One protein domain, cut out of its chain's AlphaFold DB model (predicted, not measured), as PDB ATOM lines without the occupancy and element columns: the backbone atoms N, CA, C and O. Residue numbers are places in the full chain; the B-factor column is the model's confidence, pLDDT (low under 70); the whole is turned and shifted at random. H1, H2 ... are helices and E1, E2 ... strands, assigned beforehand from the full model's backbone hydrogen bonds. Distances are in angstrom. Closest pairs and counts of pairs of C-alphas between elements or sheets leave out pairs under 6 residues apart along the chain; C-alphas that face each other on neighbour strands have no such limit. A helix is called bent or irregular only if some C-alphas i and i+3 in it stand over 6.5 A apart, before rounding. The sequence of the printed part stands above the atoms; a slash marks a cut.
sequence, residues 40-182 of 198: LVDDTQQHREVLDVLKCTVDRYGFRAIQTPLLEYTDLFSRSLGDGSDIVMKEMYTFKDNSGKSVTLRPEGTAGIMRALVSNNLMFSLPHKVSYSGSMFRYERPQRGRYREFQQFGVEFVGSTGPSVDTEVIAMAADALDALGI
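Overview. This is residues 40 to 182 of the 198 residues of the protein "Histidine--tRNA ligase" of Phytophthora infestans (strain T30-4) (UniProt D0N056). A long, strongly bent two-stranded hairpin, E4 and E5, arches through the middle of the domain, with helices H1 and H6 on its outside and H4 in its hollow. Beyond H4, near the end of E4, sits a small three-stranded sheet with H2 and H3 packed together next to it, while residues 40 to 46 stick out at the first end of H1. The 143 printed residues hold six named helices and five named strands, in the order H1 E1 H2 H3 E2 E3 H4 H5 E4 E5 H6; the class is mixed, helices and strands, and both sheets, E1 - E3 - E2 and E4 - E5, are antiparallel. The whole is compact, with a radius of gyration of the C-alphas of 16.5 A and spans of 45 by 43 by 26 A.

Arrangement. H1, residues 41 to 60, touches H6, residues 163 to 179, with its residues 53 to 58 alone; the closest C-alphas, those of Thr 57 and Ala 176, are 5.8 A apart. Their lines stand at a steep tilt of 39 degrees, opposite ways. The closest C-alphas of H1 and E5, residues 149 to 158, are those of Leu 51 and Phe 153, at 7.7 A. After H1, residues 64 to 65 pair, parallel, with residues 130 to 131 of E4, residues 128 to 137. E1, residues 71 to 73, is an edge strand antiparallel to E3, residues 102 to 105, with N 104 and O 72 at 2.9 A. H2, residues 74 to 81, is on this sheet at a height over the sheet of 8.8 A, and only just over none of its strands, with 2 of its C-alphas falling on E3. H2 touches H3, residues 86 to 91, at a steep tilt of 53 degrees, closest at the C-alphas of Ser 78 and Val 88, 5.9 A. E2, residues 93 to 96, and E3 form a hairpin, with N 95 and O 103 at 2.9 A. E1, H2 H3 and E2 make a split strand-helix-strand unit, two strands running the same way with E3 between them, and its crossover is right-handed. The C-alphas of Leu 105 in E3 and Phe 137 in E4 are 6.0 A apart. H4, residues 110 to 119, touches H2 at a steep tilt of 64 degrees, closest at the C-alphas of Ala 111 and Ser 80, 6.3 A; its closest C-alphas to E5 are those of Thr 110 and Glu 156, 7.1 A. H5, residues 122 to 125, is close to H4 but not clearly touching, with Leu 117 and Met 123 closest at 5.9 A between C-alphas. E4 and E5 form a hairpin, with N 132 and O 154 at 2.9 A and N 150 and O 136 at 3.0 A; E4 bends by 69 degrees at residue 134 and E5 by 51 degrees at residue 153. Every O i to N i+4 pair is within hydrogen-bond range in H1, H2, H3, H4 and H6; H5 is too short for one.

Along the chain. H1 begins at C-alpha 41, (4.417, -7.660, 109.772), and measures 29.1 A. H4 measures 14.1 A, E4 25.5 A and E5 26.6 A. H6 measures 24.2 A and ends at C-alpha 179, (-18.217, -5.000, 105.249).

Size, cuts and confidence. The two C-alphas farthest apart are those of Ser 99 and Gly 181, 48.3 A. The printed part has no cut, and the link from E4 to E5 is long, with 11 residues. The mean pLDDT of the printed part is 94.4, and residues 83 to 84 are under 70.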
ATOM      1  N   LEU A  40       5.269  -3.045 108.311       95.31
ATOM      2  CA  LEU A  40       5.844  -4.155 109.064       95.31
ATOM      3  C   LEU A  40       4.850  -5.323 109.109       95.31
ATOM      4  O   LEU A  40       3.801  -5.277 108.470       95.31
ATOM      5  N   VAL A  41       5.193  -6.406 109.808       96.56
ATOM      6  CA  VAL A  41       4.417  -7.660 109.772       96.56
ATOM      7  C   VAL A  41       2.945  -7.435 110.127       96.56
ATOM      8  O   VAL A  41       2.078  -7.802 109.336       96.56
ATOM      9  N   ASP A  42       2.669  -6.780 111.254       96.12
ATOM     10  CA  ASP A  42       1.299  -6.549 111.728       96.12
ATOM     11  C   ASP A  42       0.535  -5.594 110.797       96.12
ATOM     12  O   ASP A  42      -0.599  -5.878 110.408       96.12
ATOM     13  N   ASP A  43       1.185  -4.514 110.343       95.62
ATOM     14  CA  ASP A  43       0.593  -3.568 109.388       95.62
ATOM     15  C   ASP A  43       0.257  -4.249 108.052       95.62
ATOM     16  O   ASP A  43      -0.755  -3.954 107.416       95.62
ATOM     17  N   THR A  44       1.112  -5.173 107.611       96.62
ATOM     18  CA  THR A  44       0.929  -5.931 106.369       96.62
ATOM     19  C   THR A  44      -0.241  -6.902 106.485       96.62
ATOM     20  O   THR A  44      -1.000  -7.050 105.525       96.62
ATOM     21  N   GLN A  45      -0.413  -7.548 107.643       97.75
ATOM     22  CA  GLN A  45      -1.566  -8.417 107.891       97.75
ATOM     23  C   GLN A  45      -2.870  -7.621 107.861       97.75
ATOM     24  O   GLN A  45      -3.758  -7.959 107.083       97.75
ATOM     25  N   GLN A  46      -2.939  -6.505 108.590       96.56
ATOM     26  CA  GLN A  46      -4.109  -5.620 108.569       96.56
ATOM     27  C   GLN A  46      -4.406  -5.099 107.156       96.56
ATOM     28  O   GLN A  46      -5.556  -5.051 106.723       96.56
ATOM     29  N   HIS A  47      -3.368  -4.737 106.395       96.75
ATOM     30  CA  HIS A  47      -3.540  -4.294 105.015       96.75
ATOM     31  C   HIS A  47      -4.118  -5.397 104.119       96.75
ATOM     32  O   HIS A  47      -4.998  -5.123 103.303       96.75
ATOM     33  N   ARG A  48      -3.657  -6.644 104.278       97.44
ATOM     34  CA  ARG A  48      -4.197  -7.797 103.548       97.44
ATOM     35  C   ARG A  48      -5.663  -8.043 103.898       97.44
ATOM     36  O   ARG A  48      -6.451  -8.216 102.978       97.44
ATOM     37  N   GLU A  49      -6.028  -8.010 105.176       97.94
ATOM     38  CA  GLU A  49      -7.417  -8.207 105.619       97.94
ATOM     39  C   GLU A  49      -8.367  -7.201 104.960       97.94
ATOM     40  O   GLU A  49      -9.402  -7.584 104.414       97.94
ATOM     41  N   VAL A  50      -7.975  -5.921 104.916       98.12
ATOM     42  CA  VAL A  50      -8.739  -4.885 104.206       98.12
ATOM     43  C   VAL A  50      -8.878  -5.226 102.721       98.12
ATOM     44  O   VAL A  50      -9.982  -5.171 102.179       98.12
ATOM     45  N   LEU A  51      -7.784  -5.599 102.050       98.19
ATOM     46  CA  LEU A  51      -7.820  -5.960 100.631       98.19
ATOM     47  C   LEU A  51      -8.702  -7.183 100.356       98.19
ATOM     48  O   LEU A  51      -9.370  -7.214  99.327       98.19
ATOM     49  N   ASP A  52      -8.716  -8.176 101.241       98.38
ATOM     50  CA  ASP A  52      -9.506  -9.394 101.062       98.38
ATOM     51  C   ASP A  52     -11.011  -9.110 101.199       98.38
ATOM     52  O   ASP A  52     -11.799  -9.598 100.383       98.38
ATOM     53  N   VAL A  53     -11.413  -8.239 102.133       98.56
ATOM     54  CA  VAL A  53     -12.804  -7.758 102.246       98.56
ATOM     55  C   VAL A  53     -13.232  -6.988 100.993       98.56
ATOM     56  O   VAL A  53     -14.319  -7.226 100.454       98.56
ATOM     57  N   LEU A  54     -12.372  -6.094 100.493       98.50
ATOM     58  CA  LEU A  54     -12.641  -5.329  99.273       98.50
ATOM     59  C   LEU A  54     -12.785  -6.254  98.056       98.50
ATOM     60  O   LEU A  54     -13.773  -6.154  97.331       98.50
ATOM     61  N   LYS A  55     -11.857  -7.203  97.867       98.25
ATOM     62  CA  LYS A  55     -11.904  -8.198  96.780       98.25
ATOM     63  C   LYS A  55     -13.176  -9.033  96.830       98.25
ATOM     64  O   LYS A  55     -13.901  -9.091  95.843       98.25
ATOM     65  N   CYS A  56     -13.485  -9.612  97.992       98.31
ATOM     66  CA  CYS A  56     -14.691 -10.415  98.173       98.31
ATOM     67  C   CYS A  56     -15.955  -9.613  97.832       98.31
ATOM     68  O   CYS A  56     -16.879 -10.133  97.208       98.31
ATOM     69  N   THR A  57     -15.986  -8.327  98.191       98.50
ATOM     70  CA  THR A  57     -17.119  -7.464  97.861       98.50
ATOM     71  C   THR A  57     -17.234  -7.232  96.360       98.50
ATOM     72  O   THR A  57     -18.283  -7.538  95.800       98.50
ATOM     73  N   VAL A  58     -16.178  -6.766  95.685       98.38
ATOM     74  CA  VAL A  58     -16.258  -6.459  94.244       98.38
ATOM     75  C   VAL A  58     -16.472  -7.704  93.380       98.38
ATOM     76  O   VAL A  58     -17.152  -7.630  92.355       98.38
ATOM     77  N   ASP A  59     -15.976  -8.866  93.814       98.19
ATOM     78  CA  ASP A  59     -16.161 -10.134  93.105       98.19
ATOM     79  C   ASP A  59     -17.639 -10.548  93.038       98.19
ATOM     80  O   ASP A  59     -18.064 -11.099  92.014       98.19
ATOM     81  N   ARG A  60     -18.432 -10.238  94.081       98.19
ATOM     82  CA  ARG A  60     -19.896 -10.452  94.114       98.19
ATOM     83  C   ARG A  60     -20.648  -9.556  93.127       98.19
ATOM     84  O   ARG A  60     -21.695  -9.960  92.636       98.19
ATOM     85  N   TYR A  61     -20.090  -8.392  92.795       98.12
ATOM     86  CA  TYR A  61     -20.600  -7.487  91.755       98.12
ATOM     87  C   TYR A  61     -20.095  -7.844  90.344       98.12
ATOM     88  O   TYR A  61     -20.410  -7.168  89.364       98.12
ATOM     89  N   GLY A  62     -19.317  -8.925  90.214       98.00
ATOM     90  CA  GLY A  62     -18.803  -9.406  88.934       98.00
ATOM     91  C   GLY A  62     -17.541  -8.695  88.449       98.00
ATOM     92  O   GLY A  62     -17.108  -8.959  87.329       98.00
ATOM     93  N   PHE A  63     -16.925  -7.836  89.268       98.38
ATOM     94  CA  PHE A  63     -15.612  -7.280  88.949       98.38
ATOM     95  C   PHE A  63     -14.543  -8.372  89.014       98.38
ATOM     96  O   PHE A  63     -14.649  -9.326  89.788       98.38
ATOM     97  N   ARG A  64     -13.513  -8.249  88.173       97.88
ATOM     98  CA  ARG A  64     -12.384  -9.184  88.124       97.88
ATOM     99  C   ARG A  64     -11.057  -8.448  88.170       97.88
ATOM    100  O   ARG A  64     -10.906  -7.385  87.578       97.88
ATOM    101  N   ALA A  65     -10.089  -9.025  88.869       98.06
ATOM    102  CA  ALA A  65      -8.794  -8.390  89.047       98.06
ATOM    103  C   ALA A  65      -8.051  -8.212  87.708       98.06
ATOM    104  O   ALA A  65      -7.924  -9.154  86.926       98.06
ATOM    105  N   ILE A  66      -7.503  -7.017  87.492       98.06
ATOM    106  CA  ILE A  66      -6.541  -6.698  86.435       98.06
ATOM    107  C   ILE A  66      -5.296  -6.066  87.060       98.06
ATOM    108  O   ILE A  66      -5.370  -5.345  88.056       98.06
ATOM    109  N   GLN A  67      -4.134  -6.319  86.463       97.75
ATOM    110  CA  GLN A  67      -2.877  -5.709  86.876       97.75
ATOM    111  C   GLN A  67      -2.212  -5.013  85.692       97.75
ATOM    112  O   GLN A  67      -2.083  -5.575  84.606       97.75
ATOM    113  N   THR A  68      -1.769  -3.782  85.927       98.19
ATOM    114  CA  THR A  68      -1.050  -2.950  84.960       98.19
ATOM    115  C   THR A  68       0.348  -2.616  85.487       98.19
ATOM    116  O   THR A  68       0.565  -2.658  86.706       98.19
ATOM    117  N   PRO A  69       1.317  -2.308  84.606       98.25
ATOM    118  CA  PRO A  69       2.640  -1.846  85.014       98.25
ATOM    119  C   PRO A  69       2.586  -0.637  85.959       98.25
ATOM    120  O   PRO A  69       1.700   0.210  85.873       98.25
ATOM    121  N   LEU A  70       3.569  -0.542  86.860       98.06
ATOM    122  CA  LEU A  70       3.764   0.653  87.694       98.06
ATOM    123  C   LEU A  70       4.416   1.803  86.921       98.06
ATOM    124  O   LEU A  70       4.328   2.948  87.350       98.06
ATOM    125  N   LEU A  71       5.106   1.486  85.826       97.94
ATOM    126  CA  LEU A  71       5.855   2.421  85.001       97.94
ATOM    127  C   LEU A  71       5.235   2.447  83.606       97.94
ATOM    128  O   LEU A  71       5.145   1.407  82.956       97.94
ATOM    129  N   GLU A  72       4.835   3.629  83.154       97.94
ATOM    130  CA  GLU A  72       4.213   3.851  81.845       97.94
ATOM    131  C   GLU A  72       4.937   4.972  81.099       97.94
ATOM    132  O   GLU A  72       5.700   5.748  81.691       97.94
ATOM    133  N   TYR A  73       4.686   5.096  79.795       97.44
ATOM    134  CA  TYR A  73       5.106   6.291  79.069       97.44
ATOM    135  C   TYR A  73       4.407   7.527  79.630       97.44
ATOM    136  O   TYR A  73       3.215   7.504  79.920       97.44
ATOM    137  N   THR A  74       5.161   8.620  79.762       95.81
ATOM    138  CA  THR A  74       4.656   9.869  80.368       95.81
ATOM    139  C   THR A  74       3.435  10.406  79.619       95.81
ATOM    140  O   THR A  74       2.475  10.844  80.247       95.81
ATOM    141  N   ASP A  75       3.439  10.274  78.290       94.38
ATOM    142  CA  ASP A  75       2.357  10.679  77.389       94.38
ATOM    143  C   ASP A  75       0.997  10.052  77.720       94.38
ATOM    144  O   ASP A  75      -0.035  10.603  77.342       94.38
ATOM    145  N   LEU A  76       0.977   8.899  78.400       95.12
ATOM    146  CA  LEU A  76      -0.271   8.281  78.834       95.12
ATOM    147  C   LEU A  76      -1.010   9.186  79.826       95.12
ATOM    148  O   LEU A  76      -2.208   9.402  79.672       95.12
ATOM    149  N   PHE A  77      -0.288   9.729  80.811       92.69
ATOM    150  CA  PHE A  77      -0.876  10.494  81.910       92.69
ATOM    151  C   PHE A  77      -1.108  11.962  81.560       92.69
ATOM    152  O   PHE A  77      -2.107  12.529  81.997       92.69
ATOM    153  N   SER A  78      -0.233  12.577  80.755       85.56
ATOM    154  CA  SER A  78      -0.443  13.965  80.314       85.56
ATOM    155  C   SER A  78      -1.732  14.108  79.504       85.56
ATOM    156  O   SER A  78      -2.511  15.031  79.726       85.56
ATOM    157  N   ARG A  79      -2.023  13.132  78.634       84.81
ATOM    158  CA  ARG A  79      -3.254  13.117  77.831       84.81
ATOM    159  C   ARG A  79      -4.503  12.796  78.649       84.81
ATOM    160  O   ARG A  79      -5.553  13.358  78.362       84.81
ATOM    161  N   SER A  80      -4.420  11.880  79.618       78.44
ATOM    162  CA  SER A  80      -5.604  11.384  80.335       78.44
ATOM    163  C   SER A  80      -6.057  12.287  81.481       78.44
ATOM    164  O   SER A  80      -7.255  12.429  81.700       78.44
ATOM    165  N   LEU A  81      -5.123  12.888  82.222       77.25
ATOM    166  CA  LEU A  81      -5.427  13.727  83.388       77.25
ATOM    167  C   LEU A  81      -5.586  15.212  83.032       77.25
ATOM    168  O   LEU A  81      -6.019  16.003  83.870       77.25
ATOM    169  N   GLY A  82      -5.238  15.581  81.799       71.44
ATOM    170  CA  GLY A  82      -5.241  16.951  81.311       71.44
ATOM    171  C   GLY A  82      -4.036  17.752  81.805       71.44
ATOM    172  O   GLY A  82      -3.667  17.715  82.985       71.44
ATOM    173  N   ASP A  83      -3.463  18.541  80.895       68.38
ATOM    174  CA  ASP A  83      -2.268  19.363  81.137       68.38
ATOM    175  C   ASP A  83      -2.450  20.386  82.273       68.38
ATOM    176  O   ASP A  83      -1.474  20.856  82.848       68.38
ATOM    177  N   GLY A  84      -3.691  20.737  82.623       63.66
ATOM    178  CA  GLY A  84      -4.003  21.686  83.696       63.66
ATOM    179  C   GLY A  84      -4.087  21.086  85.104       63.66
ATOM    180  O   GLY A  84      -4.250  21.843  86.061       63.66
ATOM    181  N   SER A  85      -4.014  19.760  85.266       76.62
ATOM    182  CA  SER A  85      -4.132  19.139  86.593       76.62
ATOM    183  C   SER A  85      -2.856  19.321  87.422       76.62
ATOM    184  O   SER A  85      -1.741  19.205  86.910       76.62
ATOM    185  N   ASP A  86      -2.994  19.549  88.735       78.62
ATOM    186  CA  ASP A  86      -1.835  19.632  89.641       78.62
ATOM    187  C   ASP A  86      -0.991  18.345  89.606       78.62
ATOM    188  O   ASP A  86       0.239  18.412  89.694       78.62
ATOM    189  N   ILE A  87      -1.640  17.191  89.385       73.06
ATOM    190  CA  ILE A  87      -0.965  15.898  89.242       73.06
ATOM    191  C   ILE A  87       0.030  15.948  88.081       73.06
ATOM    192  O   ILE A  87       1.220  15.702  88.292       73.06
ATOM    193  N   VAL A  88      -0.441  16.296  86.877       73.81
ATOM    194  CA  VAL A  88       0.396  16.369  85.668       73.81
ATOM    195  C   VAL A  88       1.451  17.462  85.797       73.81
ATOM    196  O   VAL A  88       2.605  17.254  85.427       73.81
ATOM    197  N   MET A  89       1.088  18.607  86.371       73.19
ATOM    198  CA  MET A  89       1.969  19.773  86.404       73.19
ATOM    199  C   MET A  89       3.111  19.664  87.414       73.19
ATOM    200  O   MET A  89       4.182  20.228  87.180       73.19
ATOM    201  N   LYS A  90       2.893  19.028  88.573       83.88
ATOM    202  CA  LYS A  90       3.830  19.138  89.708       83.88
ATOM    203  C   LYS A  90       4.068  17.847  90.481       83.88
ATOM    204  O   LYS A  90       5.019  17.802  91.260       83.88
ATOM    205  N   GLU A  91       3.236  16.821  90.309       89.94
ATOM    206  CA  GLU A  91       3.257  15.657  91.201       89.94
ATOM    207  C   GLU A  91       3.717  14.355  90.525       89.94
ATOM    208  O   GLU A  91       3.922  13.360  91.215       89.94
ATOM    209  N   MET A  92       3.940  14.305  89.211       94.69
ATOM    210  CA  MET A  92       4.415  13.073  88.566       94.69
ATOM    211  C   MET A  92       5.886  12.755  88.881       94.69
ATOM    212  O   MET A  92       6.775  13.602  88.792       94.69
ATOM    213  N   TYR A  93       6.160  11.485  89.189       96.62
ATOM    214  CA  TYR A  93       7.520  10.946  89.248       96.62
ATOM    215  C   TYR A  93       7.987  10.546  87.843       96.62
ATOM    216  O   TYR A  93       7.920   9.375  87.464       96.62
ATOM    217  N   THR A  94       8.455  11.532  87.079       96.19
ATOM    218  CA  THR A  94       8.906  11.367  85.690       96.19
ATOM    219  C   THR A  94      10.429  11.328  85.587       96.19
ATOM    220  O   THR A  94      11.131  12.133  86.200       96.19
ATOM    221  N   PHE A  95      10.957  10.408  84.782       97.12
ATOM    222  CA  PHE A  95      12.384  10.303  84.489       97.12
ATOM    223  C   PHE A  95      12.628   9.746  83.083       97.12
ATOM    224  O   PHE A  95      11.713   9.296  82.391       97.12
ATOM    225  N   LYS A  96      13.885   9.811  82.636       97.81
ATOM    226  CA  LYS A  96      14.324   9.189  81.386       97.81
ATOM    227  C   LYS A  96      14.783   7.765  81.664       97.81
ATOM    228  O   LYS A  96      15.599   7.557  82.560       97.81
ATOM    229  N   ASP A  97      14.259   6.799  80.915       95.88
ATOM    230  CA  ASP A  97      14.809   5.446  80.932       95.88
ATOM    231  C   ASP A  97      16.173   5.396  80.218       95.88
ATOM    232  O   ASP A  97      16.623   6.375  79.614       95.88
ATOM    233  N   ASN A  98      16.835   4.238  80.252       96.19
ATOM    234  CA  ASN A  98      18.146   4.059  79.616       96.19
ATOM    235  C   ASN A  98      18.121   4.234  78.083       96.19
ATOM    236  O   ASN A  98      19.178   4.361  77.473       96.19
ATOM    237  N   SER A  99      16.939   4.242  77.456       95.94
ATOM    238  CA  SER A  99      16.753   4.512  76.025       95.94
ATOM    239  C   SER A  99      16.438   5.984  75.719       95.94
ATOM    240  O   SER A  99      16.219   6.342  74.564       95.94
ATOM    241  N   GLY A 100      16.402   6.850  76.738       96.38
ATOM    242  CA  GLY A 100      16.063   8.268  76.610       96.38
ATOM    243  C   GLY A 100      14.558   8.552  76.506       96.38
ATOM    244  O   GLY A 100      14.159   9.706  76.292       96.38
ATOM    245  N   LYS A 101      13.696   7.542  76.678       97.25
ATOM    246  CA  LYS A 101      12.238   7.716  76.656       97.25
ATOM    247  C   LYS A 101      11.738   8.262  77.990       97.25
ATOM    248  O   LYS A 101      12.278   7.942  79.045       97.25
ATOM    249  N   SER A 102      10.711   9.113  77.938       97.44
ATOM    250  CA  SER A 102      10.096   9.680  79.143       97.44
ATOM    251  C   SER A 102       9.120   8.686  79.753       97.44
ATOM    252  O   SER A 102       8.075   8.391  79.168       97.44
ATOM    253  N   VAL A 103       9.423   8.218  80.954       97.94
ATOM    254  CA  VAL A 103       8.595   7.273  81.704       97.94
ATOM    255  C   VAL A 103       8.189   7.875  83.040       97.94
ATOM    256  O   VAL A 103       8.896   8.712  83.599       97.94
ATOM    257  N   THR A 104       7.028   7.471  83.533       97.88
ATOM    258  CA  THR A 104       6.440   7.999  84.763       97.88
ATOM    259  C   THR A 104       5.929   6.854  85.623       97.88
ATOM    260  O   THR A 104       5.264   5.945  85.119       97.88
ATOM    261  N   LEU A 105       6.249   6.887  86.920       98.19
ATOM    262  CA  LEU A 105       5.587   6.017  87.893       98.19
ATOM    263  C   LEU A 105       4.122   6.438  88.012       98.19
ATOM    264  O   LEU A 105       3.841   7.618  88.216       98.19
ATOM    265  N   ARG A 106       3.202   5.482  87.893       97.38
ATOM    266  CA  ARG A 106       1.770   5.765  87.783       97.38
ATOM    267  C   ARG A 106       1.241   6.581  88.982       97.38
ATOM    268  O   ARG A 106       1.422   6.160  90.129       97.38
ATOM    269  N   PRO A 107       0.578   7.730  88.752       96.75
ATOM    270  CA  PRO A 107      -0.060   8.509  89.815       96.75
ATOM    271  C   PRO A 107      -1.494   8.047  90.133       96.75
ATOM    272  O   PRO A 107      -2.075   8.496  91.128       96.75
ATOM    273  N   GLU A 108      -2.066   7.184  89.289       96.12
ATOM    274  CA  GLU A 108      -3.399   6.574  89.382       96.12
ATOM    275  C   GLU A 108      -3.478   5.298  88.506       96.12
ATOM    276  O   GLU A 108      -2.506   4.956  87.825       96.12
ATOM    277  N   GLY A 109      -4.582   4.542  88.582       96.69
ATOM    278  CA  GLY A 109      -4.726   3.237  87.917       96.69
ATOM    279  C   GLY A 109      -5.570   3.212  86.636       96.69
ATOM    280  O   GLY A 109      -5.321   2.370  85.767       96.69
ATOM    281  N   THR A 110      -6.527   4.124  86.498       96.81
ATOM    282  CA  THR A 110      -7.489   4.233  85.399       96.81
ATOM    283  C   THR A 110      -6.798   4.361  84.042       96.81
ATOM    284  O   THR A 110      -7.085   3.559  83.149       96.81
ATOM    285  N   ALA A 111      -5.838   5.280  83.856       96.50
ATOM    286  CA  ALA A 111      -5.199   5.449  82.542       96.50
ATOM    287  C   ALA A 111      -4.432   4.190  82.107       96.50
ATOM    288  O   ALA A 111      -4.504   3.769  80.949       96.50
ATOM    289  N   GLY A 112      -3.751   3.535  83.052       97.62
ATOM    290  CA  GLY A 112      -3.063   2.268  82.810       97.62
ATOM    291  C   GLY A 112      -4.017   1.142  82.407       97.62
ATOM    292  O   GLY A 112      -3.656   0.311  81.566       97.62
ATOM    293  N   ILE A 113      -5.223   1.105  82.983       98.06
ATOM    294  CA  ILE A 113      -6.265   0.124  82.645       98.06
ATOM    295  C   ILE A 113      -6.826   0.398  81.259       98.06
ATOM    296  O   ILE A 113      -6.832  -0.510  80.432       98.06
ATOM    297  N   MET A 114      -7.206   1.639  80.959       97.25
ATOM    298  CA  MET A 114      -7.704   2.005  79.631       97.25
ATOM    299  C   MET A 114      -6.669   1.696  78.545       97.25
ATOM    300  O   MET A 114      -6.996   1.069  77.537       97.25
ATOM    301  N   ARG A 115      -5.391   2.019  78.787       97.62
ATOM    302  CA  ARG A 115      -4.274   1.642  77.908       97.62
ATOM    303  C   ARG A 115      -4.186   0.134  77.718       97.62
ATOM    304  O   ARG A 115      -3.986  -0.304  76.591       97.62
ATOM    305  N   ALA A 116      -4.350  -0.658  78.780       98.00
ATOM    306  CA  ALA A 116      -4.317  -2.118  78.703       98.00
ATOM    307  C   ALA A 116      -5.485  -2.693  77.898       98.00
ATOM    308  O   ALA A 116      -5.262  -3.592  77.085       98.00
ATOM    309  N   LEU A 117      -6.699  -2.169  78.088       97.38
ATOM    310  CA  LEU A 117      -7.870  -2.599  77.330       97.38
ATOM    311  C   LEU A 117      -7.701  -2.291  75.839       97.38
ATOM    312  O   LEU A 117      -7.946  -3.158  75.005       97.38
ATOM    313  N   VAL A 118      -7.202  -1.102  75.496       96.56
ATOM    314  CA  VAL A 118      -6.940  -0.717  74.101       96.56
ATOM    315  C   VAL A 118      -5.800  -1.543  73.496       96.56
ATOM    316  O   VAL A 118      -5.976  -2.141  72.437       96.56
ATOM    317  N   SER A 119      -4.643  -1.634  74.162       97.25
ATOM    318  CA  SER A 119      -3.449  -2.286  73.601       97.25
ATOM    319  C   SER A 119      -3.602  -3.794  73.413       97.25
ATOM    320  O   SER A 119      -2.929  -4.372  72.568       97.25
ATOM    321  N   ASN A 120      -4.469  -4.431  74.204       97.25
ATOM    322  CA  ASN A 120      -4.774  -5.861  74.095       97.25
ATOM    323  C   ASN A 120      -6.061  -6.123  73.304       97.25
ATOM    324  O   ASN A 120      -6.608  -7.221  73.367       97.25
ATOM    325  N   ASN A 121      -6.553  -5.120  72.569       95.75
ATOM    326  CA  ASN A 121      -7.762  -5.198  71.760       95.75
ATOM    327  C   ASN A 121      -9.017  -5.593  72.562       95.75
ATOM    328  O   ASN A 121      -9.985  -6.043  71.989       95.75
ATOM    329  N   LEU A 122      -9.075  -5.422  73.881       95.69
ATOM    330  CA  LEU A 122     -10.226  -5.860  74.686       95.69
ATOM    331  C   LEU A 122     -11.468  -4.971  74.505       95.69
ATOM    332  O   LEU A 122     -12.559  -5.350  74.931       95.69
ATOM    333  N   MET A 123     -11.334  -3.836  73.815       93.81
ATOM    334  CA  MET A 123     -12.425  -2.896  73.529       93.81
ATOM    335  C   MET A 123     -13.565  -3.488  72.679       93.81
ATOM    336  O   MET A 123     -14.676  -2.976  72.747       93.81
ATOM    337  N   PHE A 124     -13.350  -4.567  71.911       92.75
ATOM    338  CA  PHE A 124     -14.443  -5.220  71.161       92.75
ATOM    339  C   PHE A 124     -15.353  -6.093  72.041       92.75
ATOM    340  O   PHE A 124     -16.410  -6.523  71.588       92.75
ATOM    341  N   SER A 125     -14.934  -6.390  73.275       92.69
ATOM    342  CA  SER A 125     -15.599  -7.337  74.187       92.69
ATOM    343  C   SER A 125     -16.236  -6.652  75.397       92.69
ATOM    344  O   SER A 125     -16.340  -7.235  76.471       92.69
ATOM    345  N   LEU A 126     -16.634  -5.392  75.226       93.25
ATOM    346  CA  LEU A 126     -17.307  -4.617  76.262       93.25
ATOM    347  C   LEU A 126     -18.696  -5.202  76.608       93.25
ATOM    348  O   LEU A 126     -19.345  -5.792  75.742       93.25
ATOM    349  N   PRO A 127     -19.181  -4.993  77.848       95.31
ATOM    350  CA  PRO A 127     -18.538  -4.213  78.904       95.31
ATOM    351  C   PRO A 127     -17.519  -5.004  79.741       95.31
ATOM    352  O   PRO A 127     -17.633  -6.216  79.904       95.31
ATOM    353  N   HIS A 128     -16.570  -4.286  80.349       97.00
ATOM    354  CA  HIS A 128     -15.600  -4.836  81.304       97.00
ATOM    355  C   HIS A 128     -15.840  -4.286  82.706       97.00
ATOM    356  O   HIS A 128     -15.908  -3.074  82.888       97.00
ATOM    357  N   LYS A 129     -15.899  -5.173  83.702       97.62
ATOM    358  CA  LYS A 129     -15.857  -4.833  85.130       97.62
ATOM    359  C   LYS A 129     -14.535  -5.312  85.703       97.62
ATOM    360  O   LYS A 129     -14.352  -6.512  85.920       97.62
ATOM    361  N   VAL A 130     -13.606  -4.397  85.947       98.25
ATOM    362  CA  VAL A 130     -12.276  -4.745  86.456       98.25
ATOM    363  C   VAL A 130     -11.976  -4.073  87.784       98.25
ATOM    364  O   VAL A 130     -12.396  -2.950  88.026       98.25
ATOM    365  N   SER A 131     -11.250  -4.762  88.654       98.56
ATOM    366  CA  SER A 131     -10.738  -4.228  89.914       98.56
ATOM    367  C   SER A 131      -9.215  -4.272  89.927       98.56
ATOM    368  O   SER A 131      -8.594  -5.084  89.241       98.56
ATOM    369  N   TYR A 132      -8.585  -3.396  90.697       98.56
ATOM    370  CA  TYR A 132      -7.133  -3.349  90.823       98.56
ATOM    371  C   TYR A 132      -6.721  -2.942  92.229       98.56
ATOM    372  O   TYR A 132      -7.440  -2.239  92.935       98.56
ATOM    373  N   SER A 133      -5.517  -3.353  92.617       98.00
ATOM    374  CA  SER A 133      -4.875  -2.902  93.846       98.00
ATOM    375  C   SER A 133      -3.376  -2.728  93.640       98.00
ATOM    376  O   SER A 133      -2.750  -3.583  93.010       98.00
ATOM    377  N   GLY A 134      -2.779  -1.671  94.182       96.88
ATOM    378  CA  GLY A 134      -1.320  -1.540  94.229       96.88
ATOM    379  C   GLY A 134      -0.811  -0.118  94.447       96.88
ATOM    380  O   GLY A 134      -1.593   0.813  94.648       96.88
ATOM    381  N   SER A 135       0.516   0.036  94.363       97.62
ATOM    382  CA  SER A 135       1.203   1.315  94.575       97.62
ATOM    383  C   SER A 135       0.853   2.346  93.504       97.62
ATOM    384  O   SER A 135       0.765   2.014  92.318       97.62
ATOM    385  N   MET A 136       0.731   3.592  93.945       98.00
ATOM    386  CA  MET A 136       0.631   4.815  93.159       98.00
ATOM    387  C   MET A 136       1.619   5.838  93.713       98.00
ATOM    388  O   MET A 136       1.935   5.817  94.909       98.00
ATOM    389  N   PHE A 137       2.095   6.737  92.854       97.75
ATOM    390  CA  PHE A 137       3.176   7.657  93.183       97.75
ATOM    391  C   PHE A 137       2.818   9.099  92.837       97.75
ATOM    392  O   PHE A 137       2.541   9.414  91.683       97.75
ATOM    393  N   ARG A 138       2.862   9.992  93.830       96.12
ATOM    394  CA  ARG A 138       2.652  11.437  93.637       96.12
ATOM    395  C   ARG A 138       3.651  12.229  94.469       96.12
ATOM    396  O   ARG A 138       3.820  11.962  95.653       96.12
ATOM    397  N   TYR A 139       4.337  13.203  93.881       94.06
ATOM    398  CA  TYR A 139       5.327  14.064  94.529       94.06
ATOM    399  C   TYR A 139       4.648  15.125  95.407       94.06
ATOM    400  O   TYR A 139       4.855  16.327  95.288       94.06
ATOM    401  N   GLU A 140       3.826  14.676  96.344       87.94
ATOM    402  CA  GLU A 140       3.121  15.547  97.268       87.94
ATOM    403  C   GLU A 140       4.008  15.888  98.471       87.94
ATOM    404  O   GLU A 140       4.955  15.164  98.826       87.94
ATOM    405  N   ARG A 141       3.691  16.996  99.152       90.94
ATOM    406  CA  ARG A 141       4.239  17.274 100.483       90.94
ATOM    407  C   ARG A 141       3.640  16.257 101.465       90.94
ATOM    408  O   ARG A 141       2.430  16.299 101.681       90.94
ATOM    409  N   PRO A 142       4.449  15.390 102.107       91.44
ATOM    410  CA  PRO A 142       3.904  14.388 103.016       91.44
ATOM    411  C   PRO A 142       3.196  15.036 104.211       91.44
ATOM    412  O   PRO A 142       3.765  15.910 104.871       91.44
ATOM    413  N   GLN A 143       1.976  14.582 104.491       91.31
ATOM    414  CA  GLN A 143       1.144  14.981 105.631       91.31
ATOM    415  C   GLN A 143       0.270  13.797 106.069       91.31
ATOM    416  O   GLN A 143       0.313  12.732 105.455       91.31
ATOM    417  N   ARG A 144      -0.522  13.937 107.140       90.38
ATOM    418  CA  ARG A 144      -1.414  12.852 107.584       90.38
ATOM    419  C   ARG A 144      -2.354  12.454 106.437       90.38
ATOM    420  O   ARG A 144      -3.090  13.297 105.939       90.38
ATOM    421  N   GLY A 145      -2.298  11.188 106.022       88.31
ATOM    422  CA  GLY A 145      -3.094  10.659 104.910       88.31
ATOM    423  C   GLY A 145      -2.540  10.929 103.504       88.31
ATOM    424  O   GLY A 145      -3.109  10.414 102.551       88.31
ATOM    425  N   ARG A 146      -1.430  11.670 103.352       93.19
ATOM    426  CA  ARG A 146      -0.764  11.891 102.054       93.19
ATOM    427  C   ARG A 146       0.671  11.395 102.081       93.19
ATOM    428  O   ARG A 146       1.506  11.886 102.850       93.19
ATOM    429  N   TYR A 147       0.947  10.441 101.206       95.12
ATOM    430  CA  TYR A 147       2.243   9.806 101.028       95.12
ATOM    431  C   TYR A 147       2.695   9.978  99.580       95.12
ATOM    432  O   TYR A 147       1.879  10.173  98.688       95.12
ATOM    433  N   ARG A 148       4.005   9.875  99.352       96.75
ATOM    434  CA  ARG A 148       4.574   9.892  98.001       96.75
ATOM    435  C   ARG A 148       4.443   8.567  97.280       96.75
ATOM    436  O   ARG A 148       4.354   8.551  96.063       96.75
ATOM    437  N   GLU A 149       4.412   7.487  98.048       97.56
ATOM    438  CA  GLU A 149       3.944   6.181  97.614       97.56
ATOM    439  C   GLU A 149       2.744   5.808  98.485       97.56
ATOM    440  O   GLU A 149       2.848   5.768  99.714       97.56
ATOM    441  N   PHE A 150       1.606   5.540  97.857       96.44
ATOM    442  CA  PHE A 150       0.379   5.127  98.531       96.44
ATOM    443  C   PHE A 150      -0.260   3.952  97.795       96.44
ATOM    444  O   PHE A 150       0.045   3.694  96.636       96.44
ATOM    445  N   GLN A 151      -1.121   3.210  98.484       96.56
ATOM    446  CA  GLN A 151      -1.850   2.086  97.898       96.56
ATOM    447  C   GLN A 151      -3.252   2.547  97.519       96.56
ATOM    448  O   GLN A 151      -3.903   3.237  98.305       96.56
ATOM    449  N   GLN A 152      -3.720   2.135  96.349       97.50
ATOM    450  CA  GLN A 152      -5.121   2.258  95.963       97.50
ATOM    451  C   GLN A 152      -5.724   0.877  95.752       97.50
ATOM    452  O   GLN A 152      -5.032  -0.046  95.321       97.50
ATOM    453  N   PHE A 153      -7.017   0.774  96.035       98.50
ATOM    454  CA  PHE A 153      -7.897  -0.257  95.510       98.50
ATOM    455  C   PHE A 153      -8.962   0.468  94.689       98.50
ATOM    456  O   PHE A 153      -9.591   1.391  95.205       98.50
ATOM    457  N   GLY A 154      -9.121   0.100  93.425       98.06
ATOM    458  CA  GLY A 154     -10.041   0.770  92.510       98.06
ATOM    459  C   GLY A 154     -10.811  -0.219  91.653       98.06
ATOM    460  O   GLY A 154     -10.454  -1.397  91.561       98.06
ATOM    461  N   VAL A 155     -11.879   0.274  91.035       98.31
ATOM    462  CA  VAL A 155     -12.682  -0.459  90.061       98.31
ATOM    463  C   VAL A 155     -12.895   0.399  88.824       98.31
ATOM    464  O   VAL A 155     -13.001   1.613  88.936       98.31
ATOM    465  N   GLU A 156     -12.990  -0.237  87.663       97.44
ATOM    466  CA  GLU A 156     -13.368   0.398  86.403       97.44
ATOM    467  C   GLU A 156     -14.501  -0.420  85.778       97.44
ATOM    468  O   GLU A 156     -14.368  -1.635  85.585       97.44
ATOM    469  N   PHE A 157     -15.621   0.234  85.469       96.94
ATOM    470  CA  PHE A 157     -16.726  -0.362  84.720       96.94
ATOM    471  C   PHE A 157     -16.796   0.315  83.348       96.94
ATOM    472  O   PHE A 157     -17.342   1.401  83.189       96.94
ATOM    473  N   VAL A 158     -16.181  -0.322  82.355       95.44
ATOM    474  CA  VAL A 158     -15.943   0.248  81.025       95.44
ATOM    475  C   VAL A 158     -16.961  -0.292  80.025       95.44
ATOM    476  O   VAL A 158     -17.198  -1.498  79.963       95.44
ATOM    477  N   GLY A 159     -17.515   0.589  79.189       90.31
ATOM    478  CA  GLY A 159     -18.359   0.218  78.045       90.31
ATOM    479  C   GLY A 159     -19.854   0.088  78.328       90.31
ATOM    480  O   GLY A 159     -20.592  -0.340  77.447       90.31
ATOM    481  N   SER A 160     -20.311   0.461  79.523       86.62
ATOM    482  CA  SER A 160     -21.733   0.629  79.823       86.62
ATOM    483  C   SER A 160     -22.018   2.106  80.084       86.62
ATOM    484  O   SER A 160     -21.210   2.788  80.711       86.62
ATOM    485  N   THR A 161     -23.134   2.608  79.560       82.25
ATOM    486  CA  THR A 161     -23.539   4.011  79.677       82.25
ATOM    487  C   THR A 161     -24.868   4.111  80.420       82.25
ATOM    488  O   THR A 161     -25.757   3.278  80.250       82.25
ATOM    489  N   GLY A 162     -25.005   5.146  81.248       89.25
ATOM    490  CA  GLY A 162     -26.238   5.468  81.963       89.25
ATOM    491  C   GLY A 162     -26.135   5.332  83.487       89.25
ATOM    492  O   GLY A 162     -25.299   4.587  83.996       89.25
ATOM    493  N   PRO A 163     -27.041   6.000  84.223       91.44
ATOM    494  CA  PRO A 163     -26.941   6.203  85.674       91.44
ATOM    495  C   PRO A 163     -27.035   4.915  86.504       91.44
ATOM    496  O   PRO A 163     -26.713   4.909  87.694       91.44
ATOM    497  N   SER A 164     -27.499   3.811  85.908       92.62
ATOM    498  CA  SER A 164     -27.507   2.502  86.562       92.62
ATOM    499  C   SER A 164     -26.094   2.000  86.855       92.62
ATOM    500  O   SER A 164     -25.898   1.345  87.873       92.62
ATOM    501  N   VAL A 165     -25.120   2.326  85.997       93.38
ATOM    502  CA  VAL A 165     -23.706   1.970  86.179       93.38
ATOM    503  C   VAL A 165     -23.137   2.695  87.392       93.38
ATOM    504  O   VAL A 165     -22.586   2.059  88.289       93.38
ATOM    505  N   ASP A 166     -23.346   4.010  87.461       95.06
ATOM    506  CA  ASP A 166     -22.940   4.855  88.584       95.06
ATOM    507  C   ASP A 166     -23.570   4.365  89.891       95.06
ATOM    508  O   ASP A 166     -22.885   4.193  90.899       95.06
ATOM    509  N   THR A 167     -24.873   4.064  89.860       96.00
ATOM    510  CA  THR A 167     -25.603   3.552  91.027       96.00
ATOM    511  C   THR A 167     -25.061   2.197  91.480       96.00
ATOM    512  O   THR A 167     -24.938   1.964  92.682       96.00
ATOM    513  N   GLU A 168     -24.692   1.311  90.548       96.62
ATOM    514  CA  GLU A 168     -24.091   0.016  90.873       96.62
ATOM    515  C   GLU A 168     -22.735   0.185  91.573       96.62
ATOM    516  O   GLU A 168     -22.493  -0.438  92.609       96.62
ATOM    517  N   VAL A 169     -21.868   1.059  91.053       97.38
ATOM    518  CA  VAL A 169     -20.547   1.330  91.641       97.38
ATOM    519  C   VAL A 169     -20.678   1.989  93.018       97.38
ATOM    520  O   VAL A 169     -19.967   1.605  93.947       97.38
ATOM    521  N   ILE A 170     -21.617   2.929  93.187       97.94
ATOM    522  CA  ILE A 170     -21.904   3.570  94.480       97.94
ATOM    523  C   ILE A 170     -22.425   2.542  95.493       97.94
ATOM    524  O   ILE A 170     -21.956   2.518  96.633       97.94
ATOM    525  N   ALA A 171     -23.363   1.678  95.094       98.12
ATOM    526  CA  ALA A 171     -23.892   0.626  95.960       98.12
ATOM    527  C   ALA A 171     -22.791  -0.361  96.374       98.12
ATOM    528  O   ALA A 171     -22.652  -0.662  97.557       98.12
ATOM    529  N   MET A 172     -21.951  -0.783  95.426       98.38
ATOM    530  CA  MET A 172     -20.794  -1.636  95.697       98.38
ATOM    531  C   MET A 172     -19.833  -0.991  96.701       98.38
ATOM    532  O   MET A 172     -19.413  -1.642  97.658       98.38
ATOM    533  N   ALA A 173     -19.505   0.293  96.524       98.00
ATOM    534  CA  ALA A 173     -18.636   1.011  97.449       98.00
ATOM    535  C   ALA A 173     -19.265   1.112  98.850       98.00
ATOM    536  O   ALA A 173     -18.573   0.937  99.855       98.00
ATOM    537  N   ALA A 174     -20.579   1.341  98.932       98.38
ATOM    538  CA  ALA A 174     -21.304   1.367 100.196       98.38
ATOM    539  C   ALA A 174     -21.279   0.005 100.909       98.38
ATOM    540  O   ALA A 174     -21.078  -0.027 102.123       98.38
ATOM    541  N   ASP A 175     -21.437  -1.098 100.179       98.56
ATOM    542  CA  ASP A 175     -21.351  -2.461 100.716       98.56
ATOM    543  C   ASP A 175     -19.926  -2.815 101.156       98.56
ATOM    544  O   ASP A 175     -19.735  -3.463 102.185       98.56
ATOM    545  N   ALA A 176     -18.912  -2.340 100.431       98.31
ATOM    546  CA  ALA A 176     -17.512  -2.527 100.801       98.31
ATOM    547  C   ALA A 176     -17.176  -1.803 102.116       98.31
ATOM    548  O   ALA A 176     -16.524  -2.365 102.996       98.31
ATOM    549  N   LEU A 177     -17.662  -0.569 102.285       98.31
ATOM    550  CA  LEU A 177     -17.509   0.195 103.527       98.31
ATOM    551  C   LEU A 177     -18.295  -0.416 104.695       98.31
ATOM    552  O   LEU A 177     -17.853  -0.309 105.845       98.31
ATOM    553  N   ASP A 178     -19.445  -1.033 104.417       98.50
ATOM    554  CA  ASP A 178     -20.246  -1.745 105.418       98.50
ATOM    555  C   ASP A 178     -19.532  -3.011 105.894       98.50
ATOM    556  O   ASP A 178     -19.368  -3.213 107.095       98.50
ATOM    557  N   ALA A 179     -18.997  -3.801 104.956       98.25
ATOM    558  CA  ALA A 179     -18.217  -5.000 105.249       98.25
ATOM    559  C   ALA A 179     -16.931  -4.693 106.039       98.25
ATOM    560  O   ALA A 179     -16.501  -5.499 106.862       98.25
ATOM    561  N   LEU A 180     -16.339  -3.511 105.838       98.06
ATOM    562  CA  LEU A 180     -15.218  -3.002 106.638       98.06
ATOM    563  C   LEU A 180     -15.647  -2.406 107.996       98.06
ATOM    564  O   LEU A 180     -14.791  -2.014 108.790       98.06
ATOM    565  N   GLY A 181     -16.948  -2.289 108.270       98.25
ATOM    566  CA  GLY A 181     -17.483  -1.753 109.524       98.25
ATOM    567  C   GLY A 181     -17.308  -0.240 109.698       98.25
ATOM    568  O   GLY A 181     -17.415   0.266 110.817       98.25
ATOM    569  N   ILE A 182     -17.030   0.505 108.624       97.94
ATOM    570  CA  ILE A 182     -16.727   1.949 108.678       97.94
ATOM    571  C   ILE A 182     -17.738   2.829 107.946       97.94
ATOM    572  O   ILE A 182     -17.603   4.049 107.996       97.94
TER     573      ILE A 182